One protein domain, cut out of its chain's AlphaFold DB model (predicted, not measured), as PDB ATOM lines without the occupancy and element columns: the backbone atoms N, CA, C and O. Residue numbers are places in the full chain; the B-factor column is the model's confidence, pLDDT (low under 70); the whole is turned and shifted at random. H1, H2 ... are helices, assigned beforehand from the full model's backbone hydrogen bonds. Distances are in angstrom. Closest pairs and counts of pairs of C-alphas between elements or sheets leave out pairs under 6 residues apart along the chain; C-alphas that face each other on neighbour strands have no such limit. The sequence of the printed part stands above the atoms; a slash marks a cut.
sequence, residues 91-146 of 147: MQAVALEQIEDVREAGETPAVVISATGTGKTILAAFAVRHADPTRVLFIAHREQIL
ATOM      1  N   MET A  91     197.976 205.716 188.614       92.12
ATOM      2  CA  MET A  91     199.296 205.737 187.974       92.12
ATOM      3  C   MET A  91     199.229 205.221 186.528       92.12
ATOM      4  O   MET A  91     199.856 205.783 185.636       92.12
ATOM      5  N   GLN A  92     198.466 204.152 186.288       94.69
ATOM      6  CA  GLN A  92     198.260 203.598 184.951       94.69
ATOM      7  C   GLN A  92     197.459 204.547 184.059       94.69
ATOM      8  O   GLN A  92     197.761 204.624 182.877       94.69
ATOM      9  N   ALA A  93     196.484 205.283 184.603       94.81
ATOM     10  CA  ALA A  93     195.717 206.270 183.846       94.81
ATOM     11  C   ALA A  93     196.624 207.370 183.269       94.81
ATOM     12  O   ALA A  93     196.574 207.625 182.070       94.81
ATOM     13  N   VAL A  94     197.523 207.928 184.090       94.81
ATOM     14  CA  VAL A  94     198.526 208.911 183.637       94.81
ATOM     15  C   VAL A  94     199.470 208.302 182.597       94.81
ATOM     16  O   VAL A  94     199.777 208.923 181.587       94.81
ATOM     17  N   ALA A  95     199.918 207.062 182.811       94.94
ATOM     18  CA  ALA A  95     200.790 206.390 181.851       94.94
ATOM     19  C   ALA A  95     200.099 206.140 180.497       94.94
ATOM     20  O   ALA A  95     200.754 206.215 179.464       94.94
ATOM     21  N   LEU A  96     198.797 205.838 180.486       95.50
ATOM     22  CA  LEU A  96     198.026 205.631 179.257       95.50
ATOM     23  C   LEU A  96     197.869 206.924 178.452       95.50
ATOM     24  O   LEU A  96     198.005 206.869 177.237       95.50
ATOM     25  N   GLU A  97     197.642 208.058 179.119       95.75
ATOM     26  CA  GLU A  97     197.607 209.383 178.483       95.75
ATOM     27  C   GLU A  97     198.939 209.685 177.780       95.75
ATOM     28  O   GLU A  97     198.967 209.935 176.581       95.75
ATOM     29  N   GLN A  98     200.063 209.496 178.478       95.12
ATOM     30  CA  GLN A  98     201.396 209.714 177.903       95.12
ATOM     31  C   GLN A  98     201.728 208.766 176.742       95.12
ATOM     32  O   GLN A  98     202.440 209.142 175.813       95.12
ATOM     33  N   ILE A  99     201.256 207.517 176.794       94.62
ATOM     34  CA  ILE A  99     201.423 206.572 175.682       94.62
ATOM     35  C   ILE A  99     200.665 207.069 174.446       94.62
ATOM     36  O   ILE A  99     201.164 206.898 173.334       94.62
ATOM     37  N   GLU A 100     199.485 207.659 174.632       93.69
ATOM     38  CA  GLU A 100     198.686 208.184 173.528       93.69
ATOM     39  C   GLU A 100     199.315 209.445 172.931       93.69
ATOM     40  O   GLU A 100     199.491 209.492 171.717       93.69
ATOM     41  N   ASP A 101     199.810 210.371 173.756       94.88
ATOM     42  CA  ASP A 101     200.542 211.559 173.289       94.88
ATOM     43  C   ASP A 101     201.726 211.187 172.375       94.88
ATOM     44  O   ASP A 101     201.938 211.773 171.312       94.88
ATOM     45  N   VAL A 102     202.500 210.164 172.764       94.62
ATOM     46  CA  VAL A 102     203.640 209.662 171.978       94.62
ATOM     47  C   VAL A 102     203.180 209.063 170.643       94.62
ATOM     48  O   VAL A 102     203.849 209.231 169.622       94.62
ATOM     49  N   ARG A 103     202.031 208.378 170.623       90.75
ATOM     50  CA  ARG A 103     201.455 207.806 169.397       90.75
ATOM     51  C   ARG A 103     200.918 208.879 168.463       90.75
ATOM     52  O   ARG A 103     201.183 208.800 167.266       90.75
ATOM     53  N   GLU A 104     200.201 209.868 168.993       93.06
ATOM     54  CA  GLU A 104     199.676 211.000 168.223       93.06
ATOM     55  C   GLU A 104     200.804 211.839 167.614       93.06
ATOM     56  O   GLU A 104     200.684 212.316 166.485       93.06
ATOM     57  N   ALA A 105     201.943 211.936 168.305       95.06
ATOM     58  CA  ALA A 105     203.160 212.544 167.774       95.06
ATOM     59  C   ALA A 105     203.838 211.720 166.654       95.06
ATOM     60  O   ALA A 105     204.746 212.219 165.992       95.06
ATOM     61  N   GLY A 106     203.413 210.473 166.414       93.19
ATOM     62  CA  GLY A 106     203.996 209.580 165.407       93.19
ATOM     63  C   GLY A 106     205.344 208.969 165.809       93.19
ATOM     64  O   GLY A 106     206.042 208.402 164.964       93.19
ATOM     65  N   GLU A 107     205.717 209.060 167.084       91.19
ATOM     66  CA  GLU A 107     207.020 208.635 167.595       91.19
ATOM     67  C   GLU A 107     207.069 207.109 167.758       91.19
ATOM     68  O   GLU A 107     206.441 206.515 168.641       91.19
ATOM     69  N   THR A 108     207.835 206.443 166.892       86.50
ATOM     70  CA  THR A 108     208.043 204.990 166.943       86.50
ATOM     71  C   THR A 108     209.512 204.639 166.664       86.50
ATOM     72  O   THR A 108     210.081 205.154 165.701       86.50
ATOM     73  N   PRO A 109     210.151 203.747 167.458       87.56
ATOM     74  CA  PRO A 109     209.620 202.966 168.588       87.56
ATOM     75  C   PRO A 109     209.648 203.694 169.953       87.56
ATOM     76  O   PRO A 109     210.535 204.500 170.215       87.56
ATOM     77  N   ALA A 110     208.729 203.324 170.858       90.69
ATOM     78  CA  ALA A 110     208.618 203.858 172.225       90.69
ATOM     79  C   ALA A 110     208.790 202.771 173.307       90.69
ATOM     80  O   ALA A 110     208.532 201.589 173.065       90.69
ATOM     81  N   VAL A 111     209.203 203.168 174.519       93.25
ATOM     82  CA  VAL A 111     209.416 202.264 175.664       93.25
ATOM     83  C   VAL A 111     208.800 202.825 176.943       93.25
ATOM     84  O   VAL A 111     208.928 204.008 177.241       93.25
ATOM     85  N   VAL A 112     208.171 201.953 177.731       91.88
ATOM     86  CA  VAL A 112     207.654 202.282 179.065       91.88
ATOM     87  C   VAL A 112     208.536 201.619 180.116       91.88
ATOM     88  O   VAL A 112     208.704 200.398 180.117       91.88
ATOM     89  N   ILE A 113     209.073 202.417 181.039       91.44
ATOM     90  CA  ILE A 113     209.843 201.931 182.188       91.44
ATOM     91  C   ILE A 113     208.927 201.950 183.411       91.44
ATOM     92  O   ILE A 113     208.376 202.987 183.767       91.44
ATOM     93  N   SER A 114     208.757 200.803 184.066       87.44
ATOM     94  CA  SER A 114     207.906 200.685 185.252       87.44
ATOM     95  C   SER A 114     208.578 199.854 186.338       87.44
ATOM     96  O   SER A 114     209.257 198.866 186.045       87.44
ATOM     97  N   ALA A 115     208.377 200.245 187.597       87.88
ATOM     98  CA  ALA A 115     208.869 199.494 188.744       87.88
ATOM     99  C   ALA A 115     208.192 198.112 188.849       87.88
ATOM    100  O   ALA A 115     207.136 197.847 188.274       87.88
ATOM    101  N   THR A 116     208.798 197.187 189.592       85.75
ATOM    102  CA  THR A 116     208.149 195.891 189.856       85.75
ATOM    103  C   THR A 116     206.899 196.076 190.727       85.75
ATOM    104  O   THR A 116     206.835 196.993 191.538       85.75
ATOM    105  N   GLY A 117     205.877 195.235 190.536       81.56
ATOM    106  CA  GLY A 117     204.631 195.298 191.316       81.56
ATOM    107  C   GLY A 117     203.603 196.352 190.872       81.56
ATOM    108  O   GLY A 117     202.494 196.354 191.382       81.56
ATOM    109  N   THR A 118     203.899 197.193 189.879       84.88
ATOM    110  CA  THR A 118     203.001 198.272 189.405       84.88
ATOM    111  C   THR A 118     201.973 197.839 188.348       84.88
ATOM    112  O   THR A 118     201.235 198.657 187.792       84.88
ATOM    113  N   GLY A 119     201.925 196.544 188.027       89.94
ATOM    114  CA  GLY A 119     200.978 196.000 187.053       89.94
ATOM    115  C   GLY A 119     201.348 196.252 185.586       89.94
ATOM    116  O   GLY A 119     200.453 196.451 184.772       89.94
ATOM    117  N   LYS A 120     202.639 196.201 185.218       93.19
ATOM    118  CA  LYS A 120     203.127 196.364 183.826       93.19
ATOM    119  C   LYS A 120     202.356 195.555 182.764       93.19
ATOM    120  O   LYS A 120     202.129 196.055 181.669       93.19
ATOM    121  N   THR A 121     201.912 194.340 183.093       92.12
ATOM    122  CA  THR A 121     201.114 193.499 182.184       92.12
ATOM    123  C   THR A 121     199.706 194.064 181.974       92.12
ATOM    124  O   THR A 121     199.229 194.116 180.847       92.12
ATOM    125  N   ILE A 122     199.062 194.542 183.045       92.88
ATOM    126  CA  ILE A 122     197.740 195.181 182.982       92.88
ATOM    127  C   ILE A 122     197.814 196.508 182.221       92.88
ATOM    128  O   ILE A 122     196.970 196.767 181.367       92.88
ATOM    129  N   LEU A 123     198.858 197.310 182.457       94.62
ATOM    130  CA  LEU A 123     199.100 198.542 181.701       94.62
ATOM    131  C   LEU A 123     199.246 198.264 180.197       94.62
ATOM    132  O   LEU A 123     198.599 198.927 179.391       94.62
ATOM    133  N   ALA A 124     200.043 197.260 179.817       93.50
ATOM    134  CA  ALA A 124     200.201 196.866 178.417       93.50
ATOM    135  C   ALA A 124     198.869 196.418 177.791       93.50
ATOM    136  O   ALA A 124     198.556 196.812 176.670       93.50
ATOM    137  N   ALA A 125     198.055 195.651 178.523       93.81
ATOM    138  CA  ALA A 125     196.738 195.222 178.057       93.81
ATOM    139  C   ALA A 125     195.785 196.406 177.826       93.81
ATOM    140  O   ALA A 125     195.113 196.454 176.795       93.81
ATOM    141  N   PHE A 126     195.754 197.391 178.734       95.00
ATOM    142  CA  PHE A 126     194.985 198.620 178.519       95.00
ATOM    143  C   PHE A 126     195.499 199.412 177.314       95.00
ATOM    144  O   PHE A 126     194.697 199.808 176.473       95.00
ATOM    145  N   ALA A 127     196.815 199.590 177.176       94.12
ATOM    146  CA  ALA A 127     197.409 200.340 176.067       94.12
ATOM    147  C   ALA A 127     197.138 199.695 174.697       94.12
ATOM    148  O   ALA A 127     196.957 200.397 173.699       94.12
ATOM    149  N   VAL A 128     197.104 198.361 174.642       94.50
ATOM    150  CA  VAL A 128     196.702 197.593 173.455       94.50
ATOM    151  C   VAL A 128     195.214 197.768 173.182       94.50
ATOM    152  O   VAL A 128     194.844 198.064 172.053       94.50
ATOM    153  N   ARG A 129     194.362 197.633 174.206       92.69
ATOM    154  CA  ARG A 129     192.912 197.815 174.066       92.69
ATOM    155  C   ARG A 129     192.551 199.215 173.565       92.69
ATOM    156  O   ARG A 129     191.633 199.333 172.768       92.69
ATOM    157  N   HIS A 130     193.251 200.248 174.030       90.81
ATOM    158  CA  HIS A 130     193.050 201.624 173.573       90.81
ATOM    159  C   HIS A 130     193.474 201.831 172.113       90.81
ATOM    160  O   HIS A 130     192.765 202.513 171.385       90.81
ATOM    161  N   ALA A 131     194.579 201.214 171.673       91.38
ATOM    162  CA  ALA A 131     195.045 201.313 170.283       91.38
ATOM    163  C   ALA A 131     194.241 200.472 169.280       91.38
ATOM    164  O   ALA A 131     194.396 200.675 168.079       91.38
ATOM    165  N   ASP A 132     193.478 199.487 169.760       94.56
ATOM    166  CA  ASP A 132     192.707 198.531 168.953       94.56
ATOM    167  C   ASP A 132     193.448 197.991 167.700       94.56
ATOM    168  O   ASP A 132     192.953 198.066 166.572       94.56
ATOM    169  N   PRO A 133     194.685 197.469 167.843       94.38
ATOM    170  CA  PRO A 133     195.453 197.012 166.696       94.38
ATOM    171  C   PRO A 133     194.922 195.674 166.168       94.38
ATOM    172  O   PRO A 133     194.551 194.778 166.924       94.38
ATOM    173  N   THR A 134     195.027 195.458 164.856       96.44
ATOM    174  CA  THR A 134     194.643 194.179 164.228       96.44
ATOM    175  C   THR A 134     195.502 192.999 164.695       96.44
ATOM    176  O   THR A 134     195.071 191.848 164.641       96.44
ATOM    177  N   ARG A 135     196.756 193.253 165.093       95.12
ATOM    178  CA  ARG A 135     197.714 192.225 165.523       95.12
ATOM    179  C   ARG A 135     198.562 192.726 166.682       95.12
ATOM    180  O   ARG A 135     199.041 193.856 166.660       95.12
ATOM    181  N   VAL A 136     198.798 191.839 167.643       95.69
ATOM    182  CA  VAL A 136     199.621 192.085 168.831       95.69
ATOM    183  C   VAL A 136     200.562 190.905 169.015       95.69
ATOM    184  O   VAL A 136     200.141 189.755 168.907       95.69
ATOM    185  N   LEU A 137     201.829 191.188 169.313       95.25
ATOM    186  CA  LEU A 137     202.817 190.186 169.698       95.25
ATOM    187  C   LEU A 137     203.234 190.440 171.149       95.25
ATOM    188  O   LEU A 137     203.808 191.484 171.454       95.25
ATOM    189  N   PHE A 138     202.946 189.491 172.038       94.44
ATOM    190  CA  PHE A 138     203.344 189.549 173.443       94.44
ATOM    191  C   PHE A 138     204.510 188.587 173.690       94.44
ATOM    192  O   PHE A 138     204.389 187.389 173.445       94.44
ATOM    193  N   ILE A 139     205.647 189.114 174.154       93.62
ATOM    194  CA  ILE A 139     206.878 188.349 174.387       93.62
ATOM    195  C   ILE A 139     207.262 188.479 175.859       93.62
ATOM    196  O   ILE A 139     207.344 189.586 176.393       93.62
ATOM    197  N   ALA A 140     207.547 187.351 176.509       91.81
ATOM    198  CA  ALA A 140     208.027 187.304 177.885       91.81
ATOM    199  C   ALA A 140     209.170 186.291 178.030       91.81
ATOM    200  O   ALA A 140     209.216 185.281 177.336       91.81
ATOM    201  N   HIS A 141     210.083 186.542 178.969       91.62
ATOM    202  CA  HIS A 141     211.234 185.666 179.240       91.62
ATOM    203  C   HIS A 141     210.879 184.449 180.122       91.62
ATOM    204  O   HIS A 141     211.693 183.548 180.311       91.62
ATOM    205  N   ARG A 142     209.691 184.418 180.741       87.31
ATOM    206  CA  ARG A 142     209.275 183.345 181.657       87.31
ATOM    207  C   ARG A 142     207.917 182.805 181.247       87.31
ATOM    208  O   ARG A 142     206.985 183.585 181.081       87.31
ATOM    209  N   GLU A 143     207.814 181.484 181.150       83.81
ATOM    210  CA  GLU A 143     206.580 180.781 180.786       83.81
ATOM    211  C   GLU A 143     205.434 181.098 181.754       83.81
ATOM    212  O   GLU A 143     204.328 181.357 181.303       83.81
ATOM    213  N   GLN A 144     205.718 181.244 183.055       79.81
ATOM    214  CA  GLN A 144     204.712 181.577 184.078       79.81
ATOM    215  C   GLN A 144     204.044 182.955 183.894       79.81
ATOM    216  O   GLN A 144     203.150 183.306 184.650       79.81
ATOM    217  N   ILE A 145     204.531 183.788 182.968       78.38
ATOM    218  CA  ILE A 145     203.889 185.063 182.610       78.38
ATOM    219  C   ILE A 145     202.861 184.852 181.481       78.38
ATOM    220  O   ILE A 145     201.971 185.680 181.310       78.38
ATOM    221  N   LEU A 146     203.008 183.777 180.701       80.81
ATOM    222  CA  LEU A 146     202.179 183.436 179.540       80.81
ATOM    223  C   LEU A 146     201.054 182.441 179.870       80.81
ATOM    224  O   LEU A 146     200.076 182.385 179.128       80.81
TER     225      LEU A 146
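AT A GLANCE: This is residues 91 to 146 of the 147 residues of the protein "DEAD/DEAH box helicase family protein" of Corynebacterium glucuronolyticum (UniProt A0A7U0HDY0). Two helices, H1 and H2, run the same way and touch over a few residues, splayed at 42 degrees; a long link, residues 105 to 119, folds back from the end of H1 to the start of H2, and a tail, residues 132 to 146, leads away from the end of H2. Residues 104 to 109 and residues 139 to 144 stick out from the body. The printed part has 56 residues with two named helices, H1 then H2, and no named strand; its class is all helix, with under half of the residues, 26 of 56, in named elements. It is only just compact, close to loose, with a radius of gyration of the C-alphas of 12.0 A and spans of 35 by 27 by 18 A.

HOW THE PARTS SIT: Start with H1, residues 91 to 104, and then look at H2, residues 120 to 131. The two touch, and their closest C-alphas are those of Gln 92 and Leu 123, 6.1 A apart. H2 touches H1 with residues 123 to 127 alone. Their lines stand at a steep tilt of 42 degrees, and they run the same way. Their centres are 10.4 A apart. In both H1 and H2, each O i to N i+4 pair is within hydrogen-bond range.

IN THESE COORDINATES: Find C-alpha 91 at (199.296, 205.737, 187.974); from there H1 runs 20.4 A to C-alpha 104 at (199.676, 211.000, 168.223). After the link, find C-alpha 120 at (203.127, 196.364, 183.826), where H2 begins; it runs 16.5 A to C-alpha 131 at (195.045, 201.313, 170.283).

THE WHOLE: Look for the two C-alphas farthest apart at Ala 105 and Gln 144, 35.0 A from each other. The link from H1 to H2 is long, with 15 residues. The printed part has no cut. Its mean pLDDT is 91.6, and no printed residue is under 70.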